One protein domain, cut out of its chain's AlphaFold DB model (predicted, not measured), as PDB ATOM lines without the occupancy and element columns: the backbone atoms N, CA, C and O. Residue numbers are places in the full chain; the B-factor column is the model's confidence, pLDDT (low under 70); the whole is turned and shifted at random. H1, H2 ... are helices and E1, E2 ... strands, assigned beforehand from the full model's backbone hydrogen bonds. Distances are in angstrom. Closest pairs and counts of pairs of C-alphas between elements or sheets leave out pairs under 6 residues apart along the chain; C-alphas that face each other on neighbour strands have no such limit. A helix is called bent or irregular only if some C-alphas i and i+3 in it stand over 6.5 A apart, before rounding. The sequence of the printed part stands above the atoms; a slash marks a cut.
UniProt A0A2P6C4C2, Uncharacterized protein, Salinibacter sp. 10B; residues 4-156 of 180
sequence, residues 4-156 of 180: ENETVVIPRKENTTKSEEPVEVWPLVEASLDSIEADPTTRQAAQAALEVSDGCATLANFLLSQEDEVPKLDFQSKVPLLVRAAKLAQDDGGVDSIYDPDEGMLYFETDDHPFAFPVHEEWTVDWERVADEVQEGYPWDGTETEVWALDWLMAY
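What this domain is: This is residues 4 to 156 of the 180 residues of an uncharacterized protein of Salinibacter sp. 10B (UniProt A0A2P6C4C2). A small sheet of three antiparallel strands, E1 E2 E3, is covered on one face by two helices side by side, H3 and H4. H1 and H2 lie farther from the sheet and complete a four-helix bundle, while H5 packs on H2 and H3. The 153 printed residues run H1 H2 H3 H4 E1 E2 E3 H5, mostly helix, with under half in named elements. The whole is compact, with a radius of gyration of the C-alphas of 14.5 A and spans of 39 by 36 by 32 A.

Where its parts are: E1 is residues 96 to 100, 13.1 A, E2 105 to 109, 12.8 A, and E3 114 to 118, 13.6 A. H3 is residues 53 to 65, 18.7 A; H4, 75 to 92, 25.6 A, is only just irregular, C-alphas 76 and 79 being 6.8 A apart. H1 is 25 to 35, 15.8 A, from C-alpha 25 at (-50.610, 3.354, -4.794); H2 is 40 to 49, 14.3 A; H5 is 149 to 156, 11.9 A, to C-alpha 156 at (-52.338, 18.211, -14.431).

How they stand to each other: The strands form a meander, each the antiparallel neighbour of the one before; N 98 and O 107 are 2.9 A apart, N 117 and O 106 2.8 A. H3 and H4 are on the same face, at heights of 9.4 A and 9.9 A over the sheet, and touch at C-alphas 53 and 85, 4.1 A, opposite ways. H1 touches H4 with residues 75 to 81 of H4 alone, closest at C-alphas 28 and 77, 4.9 A. H5 touches H3, with C-alphas 62 and 149 4.7 A apart, and H2, with C-alphas 45 and 154 5.6 A apart. Every O i to N i+4 pair is within hydrogen-bond range in H1, H2 and H3; H4 has 10 of 14, H5 3 of 4.

The domain as a whole: The farthest C-alphas, of Asn 15 and Thr 41, are 41.3 A apart. The printed part has no cut; the link from E3 to H5 is long, 30 residues. Residues 142 to 147 are under pLDDT 70.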
ATOM      1  N   GLU A   4     -58.061   6.173  -4.649       75.81
ATOM      2  CA  GLU A   4     -57.746   5.860  -3.249       75.81
ATOM      3  C   GLU A   4     -57.592   4.353  -3.006       75.81
ATOM      4  O   GLU A   4     -56.779   3.942  -2.182       75.81
ATOM      5  N   ASN A   5     -58.339   3.530  -3.749       78.75
ATOM      6  CA  ASN A   5     -58.326   2.067  -3.636       78.75
ATOM      7  C   ASN A   5     -57.574   1.393  -4.790       78.75
ATOM      8  O   ASN A   5     -57.673   0.174  -4.988       78.75
ATOM      9  N   GLU A   6     -56.874   2.170  -5.615       84.00
ATOM     10  CA  GLU A   6     -56.262   1.624  -6.807       84.00
ATOM     11  C   GLU A   6     -54.956   0.898  -6.497       84.00
ATOM     12  O   GLU A   6     -54.084   1.389  -5.776       84.00
ATOM     13  N   THR A   7     -54.829  -0.301  -7.068       91.19
ATOM     14  CA  THR A   7     -53.715  -1.198  -6.781       91.19
ATOM     15  C   THR A   7     -52.890  -1.517  -8.014       91.19
ATOM     16  O   THR A   7     -53.396  -1.651  -9.132       91.19
ATOM     17  N   VAL A   8     -51.595  -1.712  -7.786       93.25
ATOM     18  CA  VAL A   8     -50.650  -2.200  -8.783       93.25
ATOM     19  C   VAL A   8     -50.027  -3.507  -8.307       93.25
ATOM     20  O   VAL A   8     -49.677  -3.666  -7.138       93.25
ATOM     21  N   VAL A   9     -49.908  -4.473  -9.216       94.38
ATOM     22  CA  VAL A   9     -49.153  -5.706  -8.975       94.38
ATOM     23  C   VAL A   9     -47.750  -5.474  -9.499       94.38
ATOM     24  O   VAL A   9     -47.583  -5.217 -10.686       94.38
ATOM     25  N   ILE A  10     -46.758  -5.551  -8.617       94.44
ATOM     26  CA  ILE A  10     -45.354  -5.328  -8.959       94.44
ATOM     27  C   ILE A  10     -44.741  -6.669  -9.382       94.44
ATOM     28  O   ILE A  10     -44.599  -7.534  -8.512       94.44
ATOM     29  N   PRO A  11     -44.354  -6.859 -10.660       93.75
ATOM     30  CA  PRO A  11     -43.673  -8.071 -11.103       93.75
ATOM     31  C   PRO A  11     -42.355  -8.245 -10.355       93.75
ATOM     32  O   PRO A  11     -41.569  -7.302 -10.229       93.75
ATOM     33  N   ARG A  12     -42.105  -9.441  -9.831       93.06
ATOM     34  CA  ARG A  12     -40.933  -9.721  -8.994       93.06
ATOM     35  C   ARG A  12     -39.949 -10.647  -9.703       93.06
ATOM     36  O   ARG A  12     -40.363 -11.602 -10.356       93.06
ATOM     37  N   LYS A  13     -38.642 -10.418  -9.512       90.94
ATOM     38  CA  LYS A  13     -37.590 -11.335  -9.997       90.94
ATOM     39  C   LYS A  13     -37.775 -12.732  -9.386       90.94
ATOM     40  O   LYS A  13     -38.053 -12.837  -8.194       90.94
ATOM     41  N   GLU A  14     -37.519 -13.801 -10.148       79.44
ATOM     42  CA  GLU A  14     -37.807 -15.203  -9.759       79.44
ATOM     43  C   GLU A  14     -37.233 -15.657  -8.396       79.44
ATOM     44  O   GLU A  14     -37.739 -16.608  -7.803       79.44
ATOM     45  N   ASN A  15     -36.197 -14.994  -7.872       76.44
ATOM     46  CA  ASN A  15     -35.506 -15.380  -6.633       76.44
ATOM     47  C   ASN A  15     -35.652 -14.371  -5.476       76.44
ATOM     48  O   ASN A  15     -34.805 -14.340  -4.581       76.44
ATOM     49  N   THR A  16     -36.697 -13.535  -5.466       81.25
ATOM     50  CA  THR A  16     -36.977 -12.644  -4.324       81.25
ATOM     51  C   THR A  16     -37.855 -13.309  -3.259       81.25
ATOM     52  O   THR A  16     -38.614 -14.238  -3.524       81.25
ATOM     53  N   THR A  17     -37.770 -12.814  -2.023       79.62
ATOM     54  CA  THR A  17     -38.668 -13.195  -0.917       79.62
ATOM     55  C   THR A  17     -39.929 -12.330  -0.852       79.62
ATOM     56  O   THR A  17     -40.792 -12.568  -0.007       79.62
ATOM     57  N   LYS A  18     -40.033 -11.310  -1.714       83.12
ATOM     58  CA  LYS A  18     -41.185 -10.407  -1.814       83.12
ATOM     59  C   LYS A  18     -42.313 -11.059  -2.623       83.12
ATOM     60  O   LYS A  18     -42.057 -11.681  -3.648       83.12
ATOM     61  N   SER A  19     -43.554 -10.899  -2.171       82.69
ATOM     62  CA  SER A  19     -44.748 -11.339  -2.899       82.69
ATOM     63  C   SER A  19     -45.104 -10.375  -4.044       82.69
ATOM     64  O   SER A  19     -44.729  -9.199  -4.034       82.69
ATOM     65  N   GLU A  20     -45.857 -10.882  -5.026       88.25
ATOM     66  CA  GLU A  20     -46.571 -10.095  -6.052       88.25
ATOM     67  C   GLU A  20     -47.986  -9.713  -5.556       88.25
ATOM     68  O   GLU A  20     -48.964  -9.767  -6.299       88.25
ATOM     69  N   GLU A  21     -48.137  -9.396  -4.265       89.12
ATOM     70  CA  GLU A  21     -49.425  -8.926  -3.741       89.12
ATOM     71  C   GLU A  21     -49.738  -7.519  -4.281       89.12
ATOM     72  O   GLU A  21     -48.817  -6.702  -4.389       89.12
ATOM     73  N   PRO A  22     -51.006  -7.222  -4.633       92.31
ATOM     74  CA  PRO A  22     -51.396  -5.883  -5.055       92.31
ATOM     75  C   PRO A  22     -51.090  -4.851  -3.967       92.31
ATOM     76  O   PRO A  22     -51.395  -5.071  -2.794       92.31
ATOM     77  N   VAL A  23     -50.507  -3.728  -4.370       92.50
ATOM     78  CA  VAL A  23     -50.143  -2.614  -3.490       92.50
ATOM     79  C   VAL A  23     -51.005  -1.410  -3.836       92.50
ATOM     80  O   VAL A  23     -51.087  -1.051  -5.008       92.50
ATOM     81  N   GLU A  24     -51.627  -0.794  -2.834       93.44
ATOM     82  CA  GLU A  24     -52.371   0.460  -2.994       93.44
ATOM     83  C   GLU A  24     -51.390   1.609  -3.248       93.44
ATOM     84  O   GLU A  24     -50.457   1.822  -2.471       93.44
ATOM     85  N   VAL A  25     -51.572   2.327  -4.358       93.25
ATOM     86  CA  VAL A  25     -50.610   3.354  -4.794       93.25
ATOM     87  C   VAL A  25     -50.809   4.650  -4.014       93.25
ATOM     88  O   VAL A  25     -49.841   5.206  -3.493       93.25
ATOM     89  N   TRP A  26     -52.059   5.110  -3.888       94.81
ATOM     90  CA  TRP A  26     -52.372   6.394  -3.262       94.81
ATOM     91  C   TRP A  26     -51.866   6.526  -1.817       94.81
ATOM     92  O   TRP A  26     -51.194   7.516  -1.549       94.81
ATOM     93  N   PRO A  27     -52.059   5.555  -0.899       93.75
ATOM     94  CA  PRO A  27     -51.561   5.691   0.472       93.75
ATOM     95  C   PRO A  27     -50.039   5.883   0.567       93.75
ATOM     96  O   PRO A  27     -49.546   6.548   1.476       93.75
ATOM     97  N   LEU A  28     -49.278   5.313  -0.374       94.06
ATOM     98  CA  LEU A  28     -47.825   5.482  -0.428       94.06
ATOM     99  C   LEU A  28     -47.446   6.869  -0.949       94.06
ATOM    100  O   LEU A  28     -46.541   7.500  -0.410       94.06
ATOM    101  N   VAL A  29     -48.150   7.345  -1.978       94.00
ATOM    102  CA  VAL A  29     -47.998   8.707  -2.503       94.00
ATOM    103  C   VAL A  29     -48.361   9.735  -1.434       94.00
ATOM    104  O   VAL A  29     -47.593  10.659  -1.197       94.00
ATOM    105  N   GLU A  30     -49.481   9.547  -0.741       93.38
ATOM    106  CA  GLU A  30     -49.939  10.417   0.340       93.38
ATOM    107  C   GLU A  30     -48.902  10.504   1.467       93.38
ATOM    108  O   GLU A  30     -48.580  11.604   1.909       93.38
ATOM    109  N   ALA A  31     -48.290   9.383   1.865       92.69
ATOM    110  CA  ALA A  31     -47.212   9.379   2.853       92.69
ATOM    111  C   ALA A  31     -45.953  10.137   2.380       92.69
ATOM    112  O   ALA A  31     -45.303  10.826   3.176       92.69
ATOM    113  N   SER A  32     -45.598  10.038   1.093       92.69
ATOM    114  CA  SER A  32     -44.515  10.839   0.507       92.69
ATOM    115  C   SER A  32     -44.870  12.334   0.499       92.69
ATOM    116  O   SER A  32     -44.056  13.150   0.926       92.69
ATOM    117  N   LEU A  33     -46.098  12.695   0.110       93.12
ATOM    118  CA  LEU A  33     -46.607  14.073   0.119       93.12
ATOM    119  C   LEU A  33     -46.676  14.662   1.539       93.12
ATOM    120  O   LEU A  33     -46.344  15.825   1.748       93.12
ATOM    121  N   ASP A  34     -47.054  13.858   2.535       92.81
ATOM    122  CA  ASP A  34     -47.011  14.232   3.952       92.81
ATOM    123  C   ASP A  34     -45.585  14.518   4.422       92.81
ATOM    124  O   ASP A  34     -45.359  15.457   5.184       92.81
ATOM    125  N   SER A  35     -44.616  13.722   3.963       92.19
ATOM    126  CA  SER A  35     -43.213  13.855   4.363       92.19
ATOM    127  C   SER A  35     -42.581  15.157   3.874       92.19
ATOM    128  O   SER A  35     -41.717  15.695   4.565       92.19
ATOM    129  N   ILE A  36     -43.020  15.660   2.717       91.00
ATOM    130  CA  ILE A  36     -42.571  16.934   2.134       91.00
ATOM    131  C   ILE A  36     -43.473  18.116   2.523       91.00
ATOM    132  O   ILE A  36     -43.312  19.207   1.991       91.00
ATOM    133  N   GLU A  37     -44.439  17.904   3.425       91.50
ATOM    134  CA  GLU A  37     -45.426  18.912   3.835       91.50
ATOM    135  C   GLU A  37     -46.185  19.539   2.643       91.50
ATOM    136  O   GLU A  37     -46.530  20.719   2.666       91.50
ATOM    137  N   ALA A  38     -46.481  18.733   1.611       90.50
ATOM    138  CA  ALA A  38     -47.136  19.189   0.388       90.50
ATOM    139  C   ALA A  38     -48.470  19.885   0.685       90.50
ATOM    140  O   ALA A  38     -49.329  19.356   1.413       90.50
ATOM    141  N   ASP A  39     -48.656  21.052   0.074       91.38
ATOM    142  CA  ASP A  39     -49.870  21.844   0.184       91.38
ATOM    143  C   ASP A  39     -51.074  21.144  -0.498       91.38
ATOM    144  O   ASP A  39     -50.910  20.181  -1.260       91.38
ATOM    145  N   PRO A  40     -52.316  21.587  -0.223       92.44
ATOM    146  CA  PRO A  40     -53.511  20.966  -0.790       92.44
ATOM    147  C   PRO A  40     -53.552  20.936  -2.324       92.44
ATOM    148  O   PRO A  40     -54.111  19.993  -2.882       92.44
ATOM    149  N   THR A  41     -52.975  21.930  -2.996       90.44
ATOM    150  CA  THR A  41     -52.946  22.033  -4.459       90.44
ATOM    151  C   THR A  41     -51.988  20.995  -5.034       90.44
ATOM    152  O   THR A  41     -52.384  20.218  -5.899       90.44
ATOM    153  N   THR A  42     -50.785  20.862  -4.465       93.06
ATOM    154  CA  THR A  42     -49.837  19.794  -4.837       93.06
ATOM    155  C   THR A  42     -50.455  18.399  -4.673       93.06
ATOM    156  O   THR A  42     -50.265  17.518  -5.511       93.06
ATOM    157  N   ARG A  43     -51.261  18.183  -3.624       94.06
ATOM    158  CA  ARG A  43     -51.975  16.906  -3.423       94.06
ATOM    159  C   ARG A  43     -53.026  16.641  -4.489       94.06
ATOM    160  O   ARG A  43     -53.133  15.512  -4.957       94.06
ATOM    161  N   GLN A  44     -53.794  17.659  -4.870       92.56
ATOM    162  CA  GLN A  44     -54.768  17.543  -5.957       92.56
ATOM    163  C   GLN A  44     -54.070  17.250  -7.290       92.56
ATOM    164  O   GLN A  44     -54.535  16.396  -8.039       92.56
ATOM    165  N   ALA A  45     -52.921  17.885  -7.544       93.62
ATOM    166  CA  ALA A  45     -52.128  17.654  -8.745       93.62
ATOM    167  C   ALA A  45     -51.621  16.209  -8.800       93.62
ATOM    168  O   ALA A  45     -51.759  15.537  -9.816       93.62
ATOM    169  N   ALA A  46     -51.127  15.689  -7.673       94.75
ATOM    170  CA  ALA A  46     -50.714  14.295  -7.553       94.75
ATOM    171  C   ALA A  46     -51.869  13.305  -7.781       94.75
ATOM    172  O   ALA A  46     -51.661  12.259  -8.393       94.75
ATOM    173  N   GLN A  47     -53.086  13.621  -7.320       93.62
ATOM    174  CA  GLN A  47     -54.268  12.804  -7.617       93.62
ATOM    175  C   GLN A  47     -54.593  12.807  -9.110       93.62
ATOM    176  O   GLN A  47     -54.804  11.738  -9.670       93.62
ATOM    177  N   ALA A  48     -54.595  13.974  -9.756       92.81
ATOM    178  CA  ALA A  48     -54.858  14.079 -11.190       92.81
ATOM    179  C   ALA A  48     -53.793  13.341 -12.021       92.81
ATOM    180  O   ALA A  48     -54.122  12.544 -12.895       92.81
ATOM    181  N   ALA A  49     -52.516  13.523 -11.682       93.94
ATOM    182  CA  ALA A  49     -51.394  12.867 -12.345       93.94
ATOM    183  C   ALA A  49     -51.455  11.329 -12.251       93.94
ATOM    184  O   ALA A  49     -51.027  10.631 -13.164       93.94
ATOM    185  N   LEU A  50     -52.021  10.772 -11.175       94.50
ATOM    186  CA  LEU A  50     -52.186   9.322 -11.022       94.50
ATOM    187  C   LEU A  50     -53.197   8.689 -11.989       94.50
ATOM    188  O   LEU A  50     -53.247   7.455 -12.070       94.50
ATOM    189  N   GLU A  51     -54.012   9.483 -12.688       92.94
ATOM    190  CA  GLU A  51     -54.995   8.977 -13.654       92.94
ATOM    191  C   GLU A  51     -54.381   8.607 -15.016       92.94
ATOM    192  O   GLU A  51     -55.012   7.857 -15.758       92.94
ATOM    193  N   VAL A  52     -53.167   9.080 -15.324       93.44
ATOM    194  CA  VAL A  52     -52.509   8.936 -16.637       93.44
ATOM    195  C   VAL A  52     -51.040   8.519 -16.511       93.44
ATOM    196  O   VAL A  52     -50.401   8.713 -15.472       93.44
ATOM    197  N   SER A  53     -50.504   7.869 -17.545       94.44
ATOM    198  CA  SER A  53     -49.185   7.232 -17.505       94.44
ATOM    199  C   SER A  53     -48.023   8.217 -17.335       94.44
ATOM    200  O   SER A  53     -47.149   8.011 -16.491       94.44
ATOM    201  N   ASP A  54     -48.023   9.296 -18.115       94.12
ATOM    202  CA  ASP A  54     -47.053  10.392 -18.069       94.12
ATOM    203  C   ASP A  54     -47.148  11.170 -16.755       94.12
ATOM    204  O   ASP A  54     -46.124  11.538 -16.173       94.12
ATOM    205  N   GLY A  55     -48.358  11.329 -16.221       94.19
ATOM    206  CA  GLY A  55     -48.595  11.905 -14.902       94.19
ATOM    207  C   GLY A  55     -47.968  11.070 -13.789       94.19
ATOM    208  O   GLY A  55     -47.305  11.612 -12.903       94.19
ATOM    209  N   CYS A  56     -48.062   9.740 -13.862       95.19
ATOM    210  CA  CYS A  56     -47.398   8.851 -12.906       95.19
ATOM    211  C   CYS A  56     -45.867   8.997 -12.948       95.19
ATOM    212  O   CYS A  56     -45.229   9.028 -11.890       95.19
ATOM    213  N   ALA A  57     -45.277   9.121 -14.142       93.88
ATOM    214  CA  ALA A  57     -43.842   9.367 -14.305       93.88
ATOM    215  C   ALA A  57     -43.440  10.768 -13.802       93.88
ATOM    216  O   ALA A  57     -42.469  10.903 -13.056       93.88
ATOM    217  N   THR A  58     -44.238  11.790 -14.110       93.69
ATOM    218  CA  THR A  58     -44.036  13.174 -13.652       93.69
ATOM    219  C   THR A  58     -44.071  13.264 -12.130       93.69
ATOM    220  O   THR A  58     -43.187  13.860 -11.519       93.69
ATOM    221  N   LEU A  59     -45.045  12.612 -11.493       94.31
ATOM    222  CA  LEU A  59     -45.157  12.558 -10.040       94.31
ATOM    223  C   LEU A  59     -43.973  11.816  -9.404       94.31
ATOM    224  O   LEU A  59     -43.456  12.257  -8.377       94.31
ATOM    225  N   ALA A  60     -43.506  10.720 -10.009       93.38
ATOM    226  CA  ALA A  60     -42.307  10.026  -9.542       93.38
ATOM    227  C   ALA A  60     -41.057  10.919  -9.637       93.38
ATOM    228  O   ALA A  60     -40.249  10.927  -8.707       93.38
ATOM    229  N   ASN A  61     -40.922  11.694 -10.718       91.88
ATOM    230  CA  ASN A  61     -39.841  12.663 -10.903       91.88
ATOM    231  C   ASN A  61     -39.922  13.811  -9.886       91.88
ATOM    232  O   ASN A  61     -38.917  14.152  -9.270       91.88
ATOM    233  N   PHE A  62     -41.117  14.354  -9.638       91.88
ATOM    234  CA  PHE A  62     -41.331  15.361  -8.600       91.88
ATOM    235  C   PHE A  62     -40.921  14.851  -7.219       91.88
ATOM    236  O   PHE A  62     -40.137  15.499  -6.538       91.88
ATOM    237  N   LEU A  63     -41.380  13.665  -6.811       91.06
ATOM    238  CA  LEU A  63     -40.995  13.099  -5.517       91.06
ATOM    239  C   LEU A  63     -39.493  12.781  -5.440       91.06
ATOM    240  O   LEU A  63     -38.909  12.878  -4.364       91.06
ATOM    241  N   LEU A  64     -38.853  12.418  -6.557       87.75
ATOM    242  CA  LEU A  64     -37.399  12.250  -6.628       87.75
ATOM    243  C   LEU A  64     -36.670  13.584  -6.417       87.75
ATOM    244  O   LEU A  64     -35.712  13.623  -5.653       87.75
ATOM    245  N   SER A  65     -37.158  14.677  -7.007       87.00
ATOM    246  CA  SER A  65     -36.529  15.997  -6.874       87.00
ATOM    247  C   SER A  65     -36.551  16.537  -5.435       87.00
ATOM    248  O   SER A  65     -35.788  17.438  -5.107       87.00
ATOM    249  N   GLN A  66     -37.406  15.991  -4.562       87.44
ATOM    250  CA  GLN A  66     -37.470  16.352  -3.140       87.44
ATOM    251  C   GLN A  66     -36.457  15.584  -2.266       87.44
ATOM    252  O   GLN A  66     -36.367  15.838  -1.063       87.44
ATOM    253  N   GLU A  67     -35.709  14.626  -2.829       81.06
ATOM    254  CA  GLU A  67     -34.813  13.724  -2.088       81.06
ATOM    255  C   GLU A  67     -33.711  14.466  -1.321       81.06
ATOM    256  O   GLU A  67     -33.482  14.189  -0.140       81.06
ATOM    257  N   ASP A  68     -33.079  15.445  -1.965       75.94
ATOM    258  CA  ASP A  68     -31.999  16.227  -1.358       75.94
ATOM    259  C   ASP A  68     -32.503  17.177  -0.260       75.94
ATOM    260  O   ASP A  68     -31.768  17.512   0.676       75.94
ATOM    261  N   GLU A  69     -33.769  17.592  -0.338       79.19
ATOM    262  CA  GLU A  69     -34.372  18.547   0.592       79.19
ATOM    263  C   GLU A  69     -35.002  17.865   1.813       79.19
ATOM    264  O   GLU A  69     -35.012  18.433   2.913       79.19
ATOM    265  N   VAL A  70     -35.472  16.620   1.662       81.00
ATOM    266  CA  VAL A  70     -36.217  15.896   2.701       81.00
ATOM    267  C   VAL A  70     -35.576  14.531   3.000       81.00
ATOM    268  O   VAL A  70     -36.040  13.493   2.532       81.00
ATOM    269  N   PRO A  71     -34.589  14.466   3.920       71.19
ATOM    270  CA  PRO A  71     -33.879  13.225   4.270       71.19
ATOM    271  C   PRO A  71     -34.740  12.098   4.869       71.19
ATOM    272  O   PRO A  71     -34.232  11.014   5.153       71.19
ATOM    273  N   LYS A  72     -36.015  12.371   5.173       70.25
ATOM    274  CA  LYS A  72     -36.981  11.397   5.706       70.25
ATOM    275  C   LYS A  72     -37.958  10.888   4.650       70.25
ATOM    276  O   LYS A  72     -38.845  10.120   5.016       70.25
ATOM    277  N   LEU A  73     -37.839  11.342   3.404       76.88
ATOM    278  CA  LEU A  73     -38.756  10.968   2.346       76.88
ATOM    279  C   LEU A  73     -38.707   9.453   2.135       76.88
ATOM    280  O   LEU A  73     -37.664   8.879   1.821       76.88
ATOM    281  N   ASP A  74     -39.841   8.800   2.382       71.50
ATOM    282  CA  ASP A  74     -39.992   7.369   2.161       71.50
ATOM    283  C   ASP A  74     -40.291   7.126   0.678       71.50
ATOM    284  O   ASP A  74     -41.276   7.627   0.129       71.50
ATOM    285  N   PHE A  75     -39.425   6.353   0.024       74.12
ATOM    286  CA  PHE A  75     -39.484   6.076  -1.411       74.12
ATOM    287  C   PHE A  75     -40.283   4.822  -1.761       74.12
ATOM    288  O   PHE A  75     -40.181   4.296  -2.872       74.12
ATOM    289  N   GLN A  76     -41.112   4.341  -0.834       87.19
ATOM    290  CA  GLN A  76     -42.015   3.217  -1.081       87.19
ATOM    291  C   GLN A  76     -42.979   3.459  -2.248       87.19
ATOM    292  O   GLN A  76     -43.403   2.486  -2.868       87.19
ATOM    293  N   SER A  77     -43.287   4.716  -2.581       90.69
ATOM    294  CA  SER A  77     -44.153   5.103  -3.699       90.69
ATOM    295  C   SER A  77     -43.475   5.044  -5.075       90.69
ATOM    296  O   SER A  77     -44.182   4.840  -6.061       90.69
ATOM    297  N   LYS A  78     -42.133   5.130  -5.172       91.62
ATOM    298  CA  LYS A  78     -41.400   5.178  -6.461       91.62
ATOM    299  C   LYS A  78     -41.717   3.964  -7.342       91.62
ATOM    300  O   LYS A  78     -42.222   4.112  -8.448       91.62
ATOM    301  N   VAL A  79     -41.474   2.749  -6.847       94.44
ATOM    302  CA  VAL A  79     -41.722   1.520  -7.627       94.44
ATOM    303  C   VAL A  79     -43.197   1.374  -8.040       94.44
ATOM    304  O   VAL A  79     -43.442   1.141  -9.222       94.44
ATOM    305  N   PRO A  80     -44.184   1.507  -7.132       95.38
ATOM    306  CA  PRO A  80     -45.594   1.500  -7.510       95.38
ATOM    307  C   PRO A  80     -45.953   2.520  -8.595       95.38
ATOM    308  O   PRO A  80     -46.686   2.161  -9.512       95.38
ATOM    309  N   LEU A  81     -45.423   3.748  -8.520       95.75
ATOM    310  CA  LEU A  81     -45.657   4.793  -9.522       95.75
ATOM    311  C   LEU A  81     -45.091   4.413 -10.891       95.75
ATOM    312  O   LEU A  81     -45.818   4.471 -11.875       95.75
ATOM    313  N   LEU A  82     -43.835   3.963 -10.955       95.75
ATOM    314  CA  LEU A  82     -43.192   3.597 -12.223       95.75
ATOM    315  C   LEU A  82     -43.854   2.368 -12.868       95.75
ATOM    316  O   LEU A  82     -44.103   2.352 -14.069       95.75
ATOM    317  N   VAL A  83     -44.212   1.350 -12.077       96.38
ATOM    318  CA  VAL A  83     -44.944   0.177 -12.594       96.38
ATOM    319  C   VAL A  83     -46.345   0.574 -13.062       96.38
ATOM    320  O   VAL A  83     -46.839   0.046 -14.056       96.38
ATOM    321  N   ARG A  84     -47.006   1.496 -12.353       95.38
ATOM    322  CA  ARG A  84     -48.307   2.022 -12.764       95.38
ATOM    323  C   ARG A  84     -48.206   2.805 -14.069       95.38
ATOM    324  O   ARG A  84     -49.034   2.558 -14.936       95.38
ATOM    325  N   ALA A  85     -47.206   3.675 -14.210       95.88
ATOM    326  CA  ALA A  85     -46.953   4.444 -15.424       95.88
ATOM    327  C   ALA A  85     -46.855   3.517 -16.643       95.88
ATOM    328  O   ALA A  85     -47.674   3.617 -17.549       95.88
ATOM    329  N   ALA A  86     -45.957   2.527 -16.597       95.31
ATOM    330  CA  ALA A  86     -45.776   1.557 -17.680       95.31
ATOM    331  C   ALA A  86     -47.037   0.716 -17.961       95.31
ATOM    332  O   ALA A  86     -47.292   0.292 -19.082       95.31
ATOM    333  N   LYS A  87     -47.873   0.466 -16.947       93.44
ATOM    334  CA  LYS A  87     -49.128  -0.265 -17.141       93.44
ATOM    335  C   LYS A  87     -50.212   0.596 -17.797       93.44
ATOM    336  O   LYS A  87     -50.927   0.086 -18.652       93.44
ATOM    337  N   LEU A  88     -50.360   1.851 -17.370       93.81
ATOM    338  CA  LEU A  88     -51.324   2.791 -17.953       93.81
ATOM    339  C   LEU A  88     -50.953   3.146 -19.394       93.81
ATOM    340  O   LEU A  88     -51.853   3.222 -20.223       93.81
ATOM    341  N   ALA A  89     -49.653   3.219 -19.695       93.12
ATOM    342  CA  ALA A  89     -49.113   3.451 -21.033       93.12
ATOM    343  C   ALA A  89     -49.715   2.523 -22.099       93.12
ATOM    344  O   ALA A  89     -49.962   2.925 -23.232       93.12
ATOM    345  N   GLN A  90     -50.008   1.274 -21.727       88.06
ATOM    346  CA  GLN A  90     -50.614   0.292 -22.632       88.06
ATOM    347  C   GLN A  90     -52.044   0.669 -23.051       88.06
ATOM    348  O   GLN A  90     -52.513   0.222 -24.100       88.06
ATOM    349  N   ASP A  91     -52.733   1.462 -22.229       89.50
ATOM    350  CA  ASP A  91     -54.108   1.902 -22.436       89.50
ATOM    351  C   ASP A  91     -54.186   3.334 -23.001       89.50
ATOM    352  O   ASP A  91     -55.002   3.581 -23.896       89.50
ATOM    353  N   ASP A  92     -53.374   4.270 -22.497       92.62
ATOM    354  CA  ASP A  92     -53.425   5.693 -22.870       92.62
ATOM    355  C   ASP A  92     -52.353   6.126 -23.886       92.62
ATOM    356  O   ASP A  92     -52.570   7.101 -24.606       92.62
ATOM    357  N   GLY A  93     -51.252   5.379 -24.011       90.31
ATOM    358  CA  GLY A  93     -50.117   5.717 -24.869       90.31
ATOM    359  C   GLY A  93     -49.398   7.005 -24.468       90.31
ATOM    360  O   GLY A  93     -48.760   7.609 -25.324       90.31
ATOM    361  N   GLY A  94     -49.533   7.463 -23.217       88.81
ATOM    362  CA  GLY A  94     -48.947   8.729 -22.769       88.81
ATOM    363  C   GLY A  94     -47.434   8.664 -22.547       88.81
ATOM    364  O   GLY A  94     -46.779   9.697 -22.423       88.81
ATOM    365  N   VAL A  95     -46.863   7.459 -22.475       92.56
ATOM    366  CA  VAL A  95     -45.427   7.263 -22.284       92.56
ATOM    367  C   VAL A  95     -44.947   5.947 -22.889       92.56
ATOM    368  O   VAL A  95     -45.660   4.953 -22.809       92.56
ATOM    369  N   ASP A  96     -43.727   5.920 -23.417       94.19
ATOM    370  CA  ASP A  96     -43.024   4.691 -23.797       94.19
ATOM    371  C   ASP A  96     -41.961   4.365 -22.736       94.19
ATOM    372  O   ASP A  96     -41.079   5.179 -22.442       94.19
ATOM    373  N   SER A  97     -42.052   3.182 -22.119       95.06
ATOM    374  CA  SER A  97     -41.137   2.770 -21.049       95.06
ATOM    375  C   SER A  97     -40.023   1.847 -21.552       95.06
ATOM    376  O   SER A  97     -40.270   0.808 -22.163       95.06
ATOM    377  N   ILE A  98     -38.769   2.208 -21.266       95.81
ATOM    378  CA  ILE A  98     -37.580   1.530 -21.797       95.81
ATOM    379  C   ILE A  98     -36.648   1.174 -20.644       95.81
ATOM    380  O   ILE A  98     -36.182   2.051 -19.917       95.81
ATOM    381  N   TYR A  99     -36.355  -0.111 -20.462       96.56
ATOM    382  CA  TYR A  99     -35.403  -0.573 -19.456       96.56
ATOM    383  C   TYR A  99     -34.034  -0.850 -20.081       96.56
ATOM    384  O   TYR A  99     -33.912  -1.702 -20.964       96.56
ATOM    385  N   ASP A 100     -33.002  -0.172 -19.577       95.69
ATOM    386  CA  ASP A 100     -31.603  -0.445 -19.898       95.69
ATOM    387  C   ASP A 100     -30.940  -1.240 -18.760       95.69
ATOM    388  O   ASP A 100     -30.634  -0.684 -17.694       95.69
ATOM    389  N   PRO A 101     -30.720  -2.555 -18.948       93.25
ATOM    390  CA  PRO A 101     -30.106  -3.396 -17.930       93.25
ATOM    391  C   PRO A 101     -28.599  -3.154 -17.761       93.25
ATOM    392  O   PRO A 101     -28.075  -3.479 -16.694       93.25
ATOM    393  N   ASP A 102     -27.912  -2.596 -18.764       91.75
ATOM    394  CA  ASP A 102     -26.470  -2.330 -18.719       91.75
ATOM    395  C   ASP A 102     -26.166  -1.101 -17.857       91.75
ATOM    396  O   ASP A 102     -25.235  -1.119 -17.044       91.75
ATOM    397  N   GLU A 103     -26.973  -0.047 -17.995       90.06
ATOM    398  CA  GLU A 103     -26.856   1.164 -17.173       90.06
ATOM    399  C   GLU A 103     -27.638   1.069 -15.856       90.06
ATOM    400  O   GLU A 103     -27.356   1.804 -14.908       90.06
ATOM    401  N   GLY A 104     -28.592   0.137 -15.762       92.69
ATOM    402  CA  GLY A 104     -29.494   0.037 -14.619       92.69
ATOM    403  C   GLY A 104     -30.458   1.218 -14.563       92.69
ATOM    404  O   GLY A 104     -30.709   1.754 -13.486       92.69
ATOM    405  N   MET A 105     -30.986   1.625 -15.717       94.06
ATOM    406  CA  MET A 105     -31.836   2.804 -15.874       94.06
ATOM    407  C   MET A 105     -33.192   2.423 -16.461       94.06
ATOM    408  O   MET A 105     -33.296   1.524 -17.292       94.06
ATOM    409  N   LEU A 106     -34.241   3.105 -16.013       94.69
ATOM    410  CA  LEU A 106     -35.578   3.025 -16.584       94.69
ATOM    411  C   LEU A 106     -35.944   4.392 -17.155       94.69
ATOM    412  O   LEU A 106     -36.006   5.375 -16.416       94.69
ATOM    413  N   TYR A 107     -36.177   4.441 -18.458       93.88
ATOM    414  CA  TYR A 107     -36.553   5.647 -19.175       93.88
ATOM    415  C   TYR A 107     -38.050   5.649 -19.460       93.88
ATOM    416  O   TYR A 107     -38.659   4.598 -19.654       93.88
ATOM    417  N   PHE A 108     -38.624   6.842 -19.467       93.38
ATOM    418  CA  PHE A 108     -40.019   7.098 -19.796       93.38
ATOM    419  C   PHE A 108     -40.051   8.248 -20.796       93.38
ATOM    420  O   PHE A 108     -39.798   9.389 -20.413       93.38
ATOM    421  N   GLU A 109     -40.313   7.955 -22.065       91.12
ATOM    422  CA  GLU A 109     -40.438   8.973 -23.110       91.12
ATOM    423  C   GLU A 109     -41.884   9.434 -23.215       91.12
ATOM    424  O   GLU A 109     -42.759   8.640 -23.547       91.12
ATOM    425  N   THR A 110     -42.145  10.704 -22.910       87.81
ATOM    426  CA  THR A 110     -43.451  11.333 -23.145       87.81
ATOM    427  C   THR A 110     -43.365  12.294 -24.331       87.81
ATOM    428  O   THR A 110     -42.272  12.632 -24.794       87.81
ATOM    429  N   ASP A 111     -44.515  12.782 -24.798       83.38
ATOM    430  CA  ASP A 111     -44.582  13.811 -25.845       83.38
ATOM    431  C   ASP A 111     -43.917  15.142 -25.430       83.38
ATOM    432  O   ASP A 111     -43.441  15.895 -26.286       83.38
ATOM    433  N   ASP A 112     -43.877  15.432 -24.125       79.38
ATOM    434  CA  ASP A 112     -43.404  16.706 -23.578       79.38
ATOM    435  C   ASP A 112     -41.977  16.631 -23.013       79.38
ATOM    436  O   ASP A 112     -41.174  17.547 -23.221       79.38
ATOM    437  N   HIS A 113     -41.649  15.560 -22.284       81.81
ATOM    438  CA  HIS A 113     -40.374  15.420 -21.579       81.81
ATOM    439  C   HIS A 113     -39.991  13.948 -21.317       81.81
ATOM    440  O   HIS A 113     -40.794  13.166 -20.804       81.81
ATOM    441  N   PRO A 114     -38.737  13.546 -21.591       87.50
ATOM    442  CA  PRO A 114     -38.249  12.230 -21.205       87.50
ATOM    443  C   PRO A 114     -37.794  12.224 -19.741       87.50
ATOM    444  O   PRO A 114     -37.089  13.132 -19.304       87.50
ATOM    445  N   PHE A 115     -38.105  11.160 -19.004       89.88
ATOM    446  CA  PHE A 115     -37.601  10.924 -17.650       89.88
ATOM    447  C   PHE A 115     -36.624   9.756 -17.611       89.88
ATOM    448  O   PHE A 115     -36.753   8.800 -18.374       89.88
ATOM    449  N   ALA A 116     -35.674   9.814 -16.681       91.44
ATOM    450  CA  ALA A 116     -34.713   8.748 -16.429       91.44
ATOM    451  C   ALA A 116     -34.669   8.438 -14.928       91.44
ATOM    452  O   ALA A 116     -34.411   9.319 -14.110       91.44
ATOM    453  N   PHE A 117     -34.906   7.178 -14.567       91.31
ATOM    454  CA  PHE A 117     -34.937   6.717 -13.182       91.31
ATOM    455  C   PHE A 117     -33.874   5.642 -12.943       91.31
ATOM    456  O   PHE A 117     -33.920   4.590 -13.591       91.31
ATOM    457  N   PRO A 118     -32.944   5.840 -11.992       90.75
ATOM    458  CA  PRO A 118     -32.003   4.796 -11.616       90.75
ATOM    459  C   PRO A 118     -32.734   3.635 -10.940       90.75
ATOM    460  O   PRO A 118     -33.479   3.805  -9.972       90.75
ATOM    461  N   VAL A 119     -32.500   2.424 -11.439       90.31
ATOM    462  CA  VAL A 119     -33.029   1.195 -10.857       90.31
ATOM    463  C   VAL A 119     -32.125   0.746  -9.719       90.31
ATOM    464  O   VAL A 119     -31.006   0.273  -9.920       90.31
ATOM    465  N   HIS A 120     -32.646   0.808  -8.497       86.56
ATOM    466  CA  HIS A 120     -31.921   0.322  -7.328       86.56
ATOM    467  C   HIS A 120     -32.042  -1.202  -7.178       86.56
ATOM    468  O   HIS A 120     -33.124  -1.783  -7.306       86.56
ATOM    469  N   GLU A 121     -30.931  -1.866  -6.833       81.50
ATOM    470  CA  GLU A 121     -30.870  -3.328  -6.660       81.50
ATOM    471  C   GLU A 121     -31.906  -3.861  -5.650       81.50
ATOM    472  O   GLU A 121     -32.418  -4.975  -5.787       81.50
ATOM    473  N   GLU A 122     -32.256  -3.051  -4.648       86.12
ATOM    474  CA  GLU A 122     -33.188  -3.402  -3.575       86.12
ATOM    475  C   GLU A 122     -34.661  -3.465  -4.003       86.12
ATOM    476  O   GLU A 122     -35.486  -4.051  -3.297       86.12
ATOM    477  N   TRP A 123     -35.013  -2.905  -5.163       88.88
ATOM    478  CA  TRP A 123     -36.399  -2.862  -5.629       88.88
ATOM    479  C   TRP A 123     -36.944  -4.256  -5.964       88.88
ATOM    480  O   TRP A 123     -38.140  -4.519  -5.806       88.88
ATOM    481  N   THR A 124     -36.075  -5.207  -6.332       89.62
ATOM    482  CA  THR A 124     -36.419  -6.609  -6.665       89.62
ATOM    483  C   THR A 124     -37.515  -6.776  -7.733       89.62
ATOM    484  O   THR A 124     -38.124  -7.843  -7.840       89.62
ATOM    485  N   VAL A 125     -37.765  -5.726  -8.517       93.75
ATOM    486  CA  VAL A 125     -38.740  -5.696  -9.613       93.75
ATOM    487  C   VAL A 125     -38.149  -6.382 -10.836       93.75
ATOM    488  O   VAL A 125     -36.953  -6.256 -11.111       93.75
ATOM    489  N   ASP A 126     -38.982  -7.125 -11.550       95.00
ATOM    490  CA  ASP A 126     -38.649  -7.675 -12.859       95.00
ATOM    491  C   ASP A 126     -38.966  -6.644 -13.953       95.00
ATOM    492  O   ASP A 126     -40.049  -6.653 -14.533       95.00
ATOM    493  N   TRP A 127     -38.046  -5.697 -14.165       95.12
ATOM    494  CA  TRP A 127     -38.248  -4.576 -15.089       95.12
ATOM    495  C   TRP A 127     -38.373  -5.002 -16.550       95.12
ATOM    496  O   TRP A 127     -39.093  -4.346 -17.290       95.12
ATOM    497  N   GLU A 128     -37.797  -6.142 -16.943       94.81
ATOM    498  CA  GLU A 128     -37.988  -6.720 -18.283       94.81
ATOM    499  C   GLU A 128     -39.451  -7.118 -18.544       94.81
ATOM    500  O   GLU A 128     -39.882  -7.190 -19.690       94.81
ATOM    501  N   ARG A 129     -40.229  -7.389 -17.484       94.56
ATOM    502  CA  ARG A 129     -41.676  -7.654 -17.573       94.56
ATOM    503  C   ARG A 129     -42.533  -6.396 -17.449       94.56
ATOM    504  O   ARG A 129     -43.739  -6.492 -17.666       94.56
ATOM    505  N   VAL A 130     -41.953  -5.291 -16.989       94.94
ATOM    506  CA  VAL A 130     -42.671  -4.031 -16.747       94.94
ATOM    507  C   VAL A 130     -42.539  -3.104 -17.943       94.94
ATOM    508  O   VAL A 130     -43.554  -2.572 -18.371       94.94
ATOM    509  N   ALA A 131     -41.315  -2.909 -18.438       94.81
ATOM    510  CA  ALA A 131     -41.032  -1.991 -19.530       94.81
ATOM    511  C   ALA A 131     -41.593  -2.497 -20.866       94.81
ATOM    512  O   ALA A 131     -41.673  -3.707 -21.099       94.81
ATOM    513  N   ASP A 132     -41.941  -1.560 -21.743       94.50
ATOM    514  CA  ASP A 132     -42.412  -1.848 -23.099       94.50
ATOM    515  C   ASP A 132     -41.269  -2.365 -23.980       94.50
ATOM    516  O   ASP A 132     -41.453  -3.293 -24.777       94.50
ATOM    517  N   GLU A 133     -40.067  -1.813 -23.786       95.12
ATOM    518  CA  GLU A 133     -38.843  -2.223 -24.467       95.12
ATOM    519  C   GLU A 133     -37.686  -2.471 -23.485       95.12
ATOM    520  O   GLU A 133     -37.550  -1.822 -22.447       95.12
ATOM    521  N   VAL A 134     -36.826  -3.432 -23.829       96.38
ATOM    522  CA  VAL A 134     -35.555  -3.683 -23.142       96.38
ATOM    523  C   VAL A 134     -34.432  -3.425 -24.135       96.38
ATOM    524  O   VAL A 134     -34.317  -4.143 -25.133       96.38
ATOM    525  N   GLN A 135     -33.603  -2.419 -23.861       94.75
ATOM    526  CA  GLN A 135     -32.534  -1.993 -24.759       94.75
ATOM    527  C   GLN A 135     -31.252  -1.675 -23.984       94.75
ATOM    528  O   GLN A 135     -31.231  -0.791 -23.139       94.75
ATOM    529  N   GLU A 136     -30.164  -2.359 -24.334       92.81
ATOM    530  CA  GLU A 136     -28.819  -2.085 -23.812       92.81
ATOM    531  C   GLU A 136     -28.217  -0.821 -24.456       92.81
ATOM    532  O   GLU A 136     -28.205  -0.687 -25.688       92.81
ATOM    533  N   GLY A 137     -27.668   0.078 -23.635       89.00
ATOM    534  CA  GLY A 137     -27.009   1.309 -24.078       89.00
ATOM    535  C   GLY A 137     -27.978   2.294 -24.728       89.00
ATOM    536  O   GLY A 137     -27.705   2.798 -25.825       89.00
ATOM    537  N   TYR A 138     -29.128   2.517 -24.091       88.75
ATOM    538  CA  TYR A 138     -30.158   3.419 -24.584       88.75
ATOM    539  C   TYR A 138     -29.588   4.839 -24.751       88.75
ATOM    540  O   TYR A 138     -29.077   5.416 -23.790       88.75
ATOM    541  N   PRO A 139     -29.618   5.426 -25.964       82.06
ATOM    542  CA  PRO A 139     -29.018   6.729 -26.215       82.06
ATOM    543  C   PRO A 139     -29.926   7.850 -25.695       82.06
ATOM    544  O   PRO A 139     -30.571   8.544 -26.475       82.06
ATOM    545  N   TRP A 140     -29.961   8.026 -24.375       79.12
ATOM    546  CA  TRP A 140     -30.735   9.078 -23.724       79.12
ATOM    547  C   TRP A 140     -30.103  10.456 -23.957       79.12
ATOM    548  O   TRP A 140     -28.918  10.667 -23.685       79.12
ATOM    549  N   ASP A 141     -30.897  11.402 -24.461       70.19
ATOM    550  CA  ASP A 141     -30.485  12.778 -24.762       70.19
ATOM    551  C   ASP A 141     -31.238  13.844 -23.943       70.19
ATOM    552  O   ASP A 141     -31.149  15.038 -24.241       70.19
ATOM    553  N   GLY A 142     -31.939  13.418 -22.887       64.62
ATOM    554  CA  GLY A 142     -32.713  14.302 -22.023       64.62
ATOM    555  C   GLY A 142     -31.861  15.326 -21.260       64.62
ATOM    556  O   GLY A 142     -30.677  15.137 -20.972       64.62
ATOM    557  N   THR A 143     -32.479  16.462 -20.937       60.31
ATOM    558  CA  THR A 143     -31.925  17.484 -20.034       60.31
ATOM    559  C   THR A 143     -32.202  17.140 -18.569       60.31
ATOM    560  O   THR A 143     -33.098  16.348 -18.299       60.31
ATOM    561  N   GLU A 144     -31.482  17.756 -17.619       57.00
ATOM    562  CA  GLU A 144     -31.746  17.607 -16.175       57.00
ATOM    563  C   GLU A 144     -33.227  17.909 -15.860       57.00
ATOM    564  O   GLU A 144     -33.677  19.055 -15.904       57.00
ATOM    565  N   THR A 145     -33.990  16.852 -15.580       55.91
ATOM    566  CA  THR A 145     -35.454  16.824 -15.419       55.91
ATOM    567  C   THR A 145     -35.948  17.400 -14.089       55.91
ATOM    568  O   THR A 145     -37.150  17.520 -13.866       55.91
ATOM    569  N   GLU A 146     -35.042  17.760 -13.184       60.16
ATOM    570  CA  GLU A 146     -35.376  18.150 -11.810       60.16
ATOM    571  C   GLU A 146     -35.860  19.605 -11.695       60.16
ATOM    572  O   GLU A 146     -36.646  19.924 -10.808       60.16
ATOM    573  N   VAL A 147     -35.447  20.490 -12.612       62.38
ATOM    574  CA  VAL A 147     -35.638  21.951 -12.477       62.38
ATOM    575  C   VAL A 147     -37.110  22.385 -12.553       62.38
ATOM    576  O   VAL A 147     -37.462  23.431 -12.016       62.38
ATOM    577  N   TRP A 148     -37.977  21.587 -13.181       77.06
ATOM    578  CA  TRP A 148     -39.367  21.961 -13.487       77.06
ATOM    579  C   TRP A 148     -40.401  20.958 -12.963       77.06
ATOM    580  O   TRP A 148     -41.560  20.990 -13.369       77.06
ATOM    581  N   ALA A 149     -40.002  20.063 -12.056       84.31
ATOM    582  CA  ALA A 149     -40.833  18.926 -11.673       84.31
ATOM    583  C   ALA A 149     -42.166  19.327 -11.006       84.31
ATOM    584  O   ALA A 149     -43.188  18.692 -11.258       84.31
ATOM    585  N   LEU A 150     -42.171  20.394 -10.194       86.38
ATOM    586  CA  LEU A 150     -43.403  20.929  -9.603       86.38
ATOM    587  C   LEU A 150     -44.306  21.566 -10.666       86.38
ATOM    588  O   LEU A 150     -45.502  21.291 -10.684       86.38
ATOM    589  N   ASP A 151     -43.744  22.368 -11.570       86.56
ATOM    590  CA  ASP A 151     -44.505  23.046 -12.626       86.56
ATOM    591  C   ASP A 151     -45.172  22.039 -13.571       86.56
ATOM    592  O   ASP A 151     -46.344  22.192 -13.921       86.56
ATOM    593  N   TRP A 152     -44.460  20.967 -13.932       88.88
ATOM    594  CA  TRP A 152     -45.020  19.867 -14.717       88.88
ATOM    595  C   TRP A 152     -46.122  19.127 -13.966       88.88
ATOM    596  O   TRP A 152     -47.150  18.808 -14.555       88.88
ATOM    597  N   LEU A 153     -45.960  18.901 -12.659       90.44
ATOM    598  CA  LEU A 153     -47.010  18.288 -11.852       90.44
ATOM    599  C   LEU A 153     -48.262  19.181 -11.790       90.44
ATOM    600  O   LEU A 153     -49.379  18.689 -11.934       90.44
ATOM    601  N   MET A 154     -48.089  20.493 -11.627       89.81
ATOM    602  CA  MET A 154     -49.197  21.450 -11.566       89.81
ATOM    603  C   MET A 154     -49.985  21.540 -12.877       89.81
ATOM    604  O   MET A 154     -51.182  21.826 -12.840       89.81
ATOM    605  N   ALA A 155     -49.367  21.231 -14.023       89.00
ATOM    606  CA  ALA A 155     -50.050  21.208 -15.317       89.00
ATOM    607  C   ALA A 155     -51.253  20.241 -15.350       89.00
ATOM    608  O   ALA A 155     -52.222  20.495 -16.068       89.00
ATOM    609  N   TYR A 156     -51.246  19.191 -14.519       87.69
ATOM    610  CA  TYR A 156     -52.338  18.211 -14.431       87.69
ATOM    611  C   TYR A 156     -53.583  18.719 -13.702       87.69
ATOM    612  O   TYR A 156     -54.621  18.063 -13.738       87.69
TER     613      TYR A 156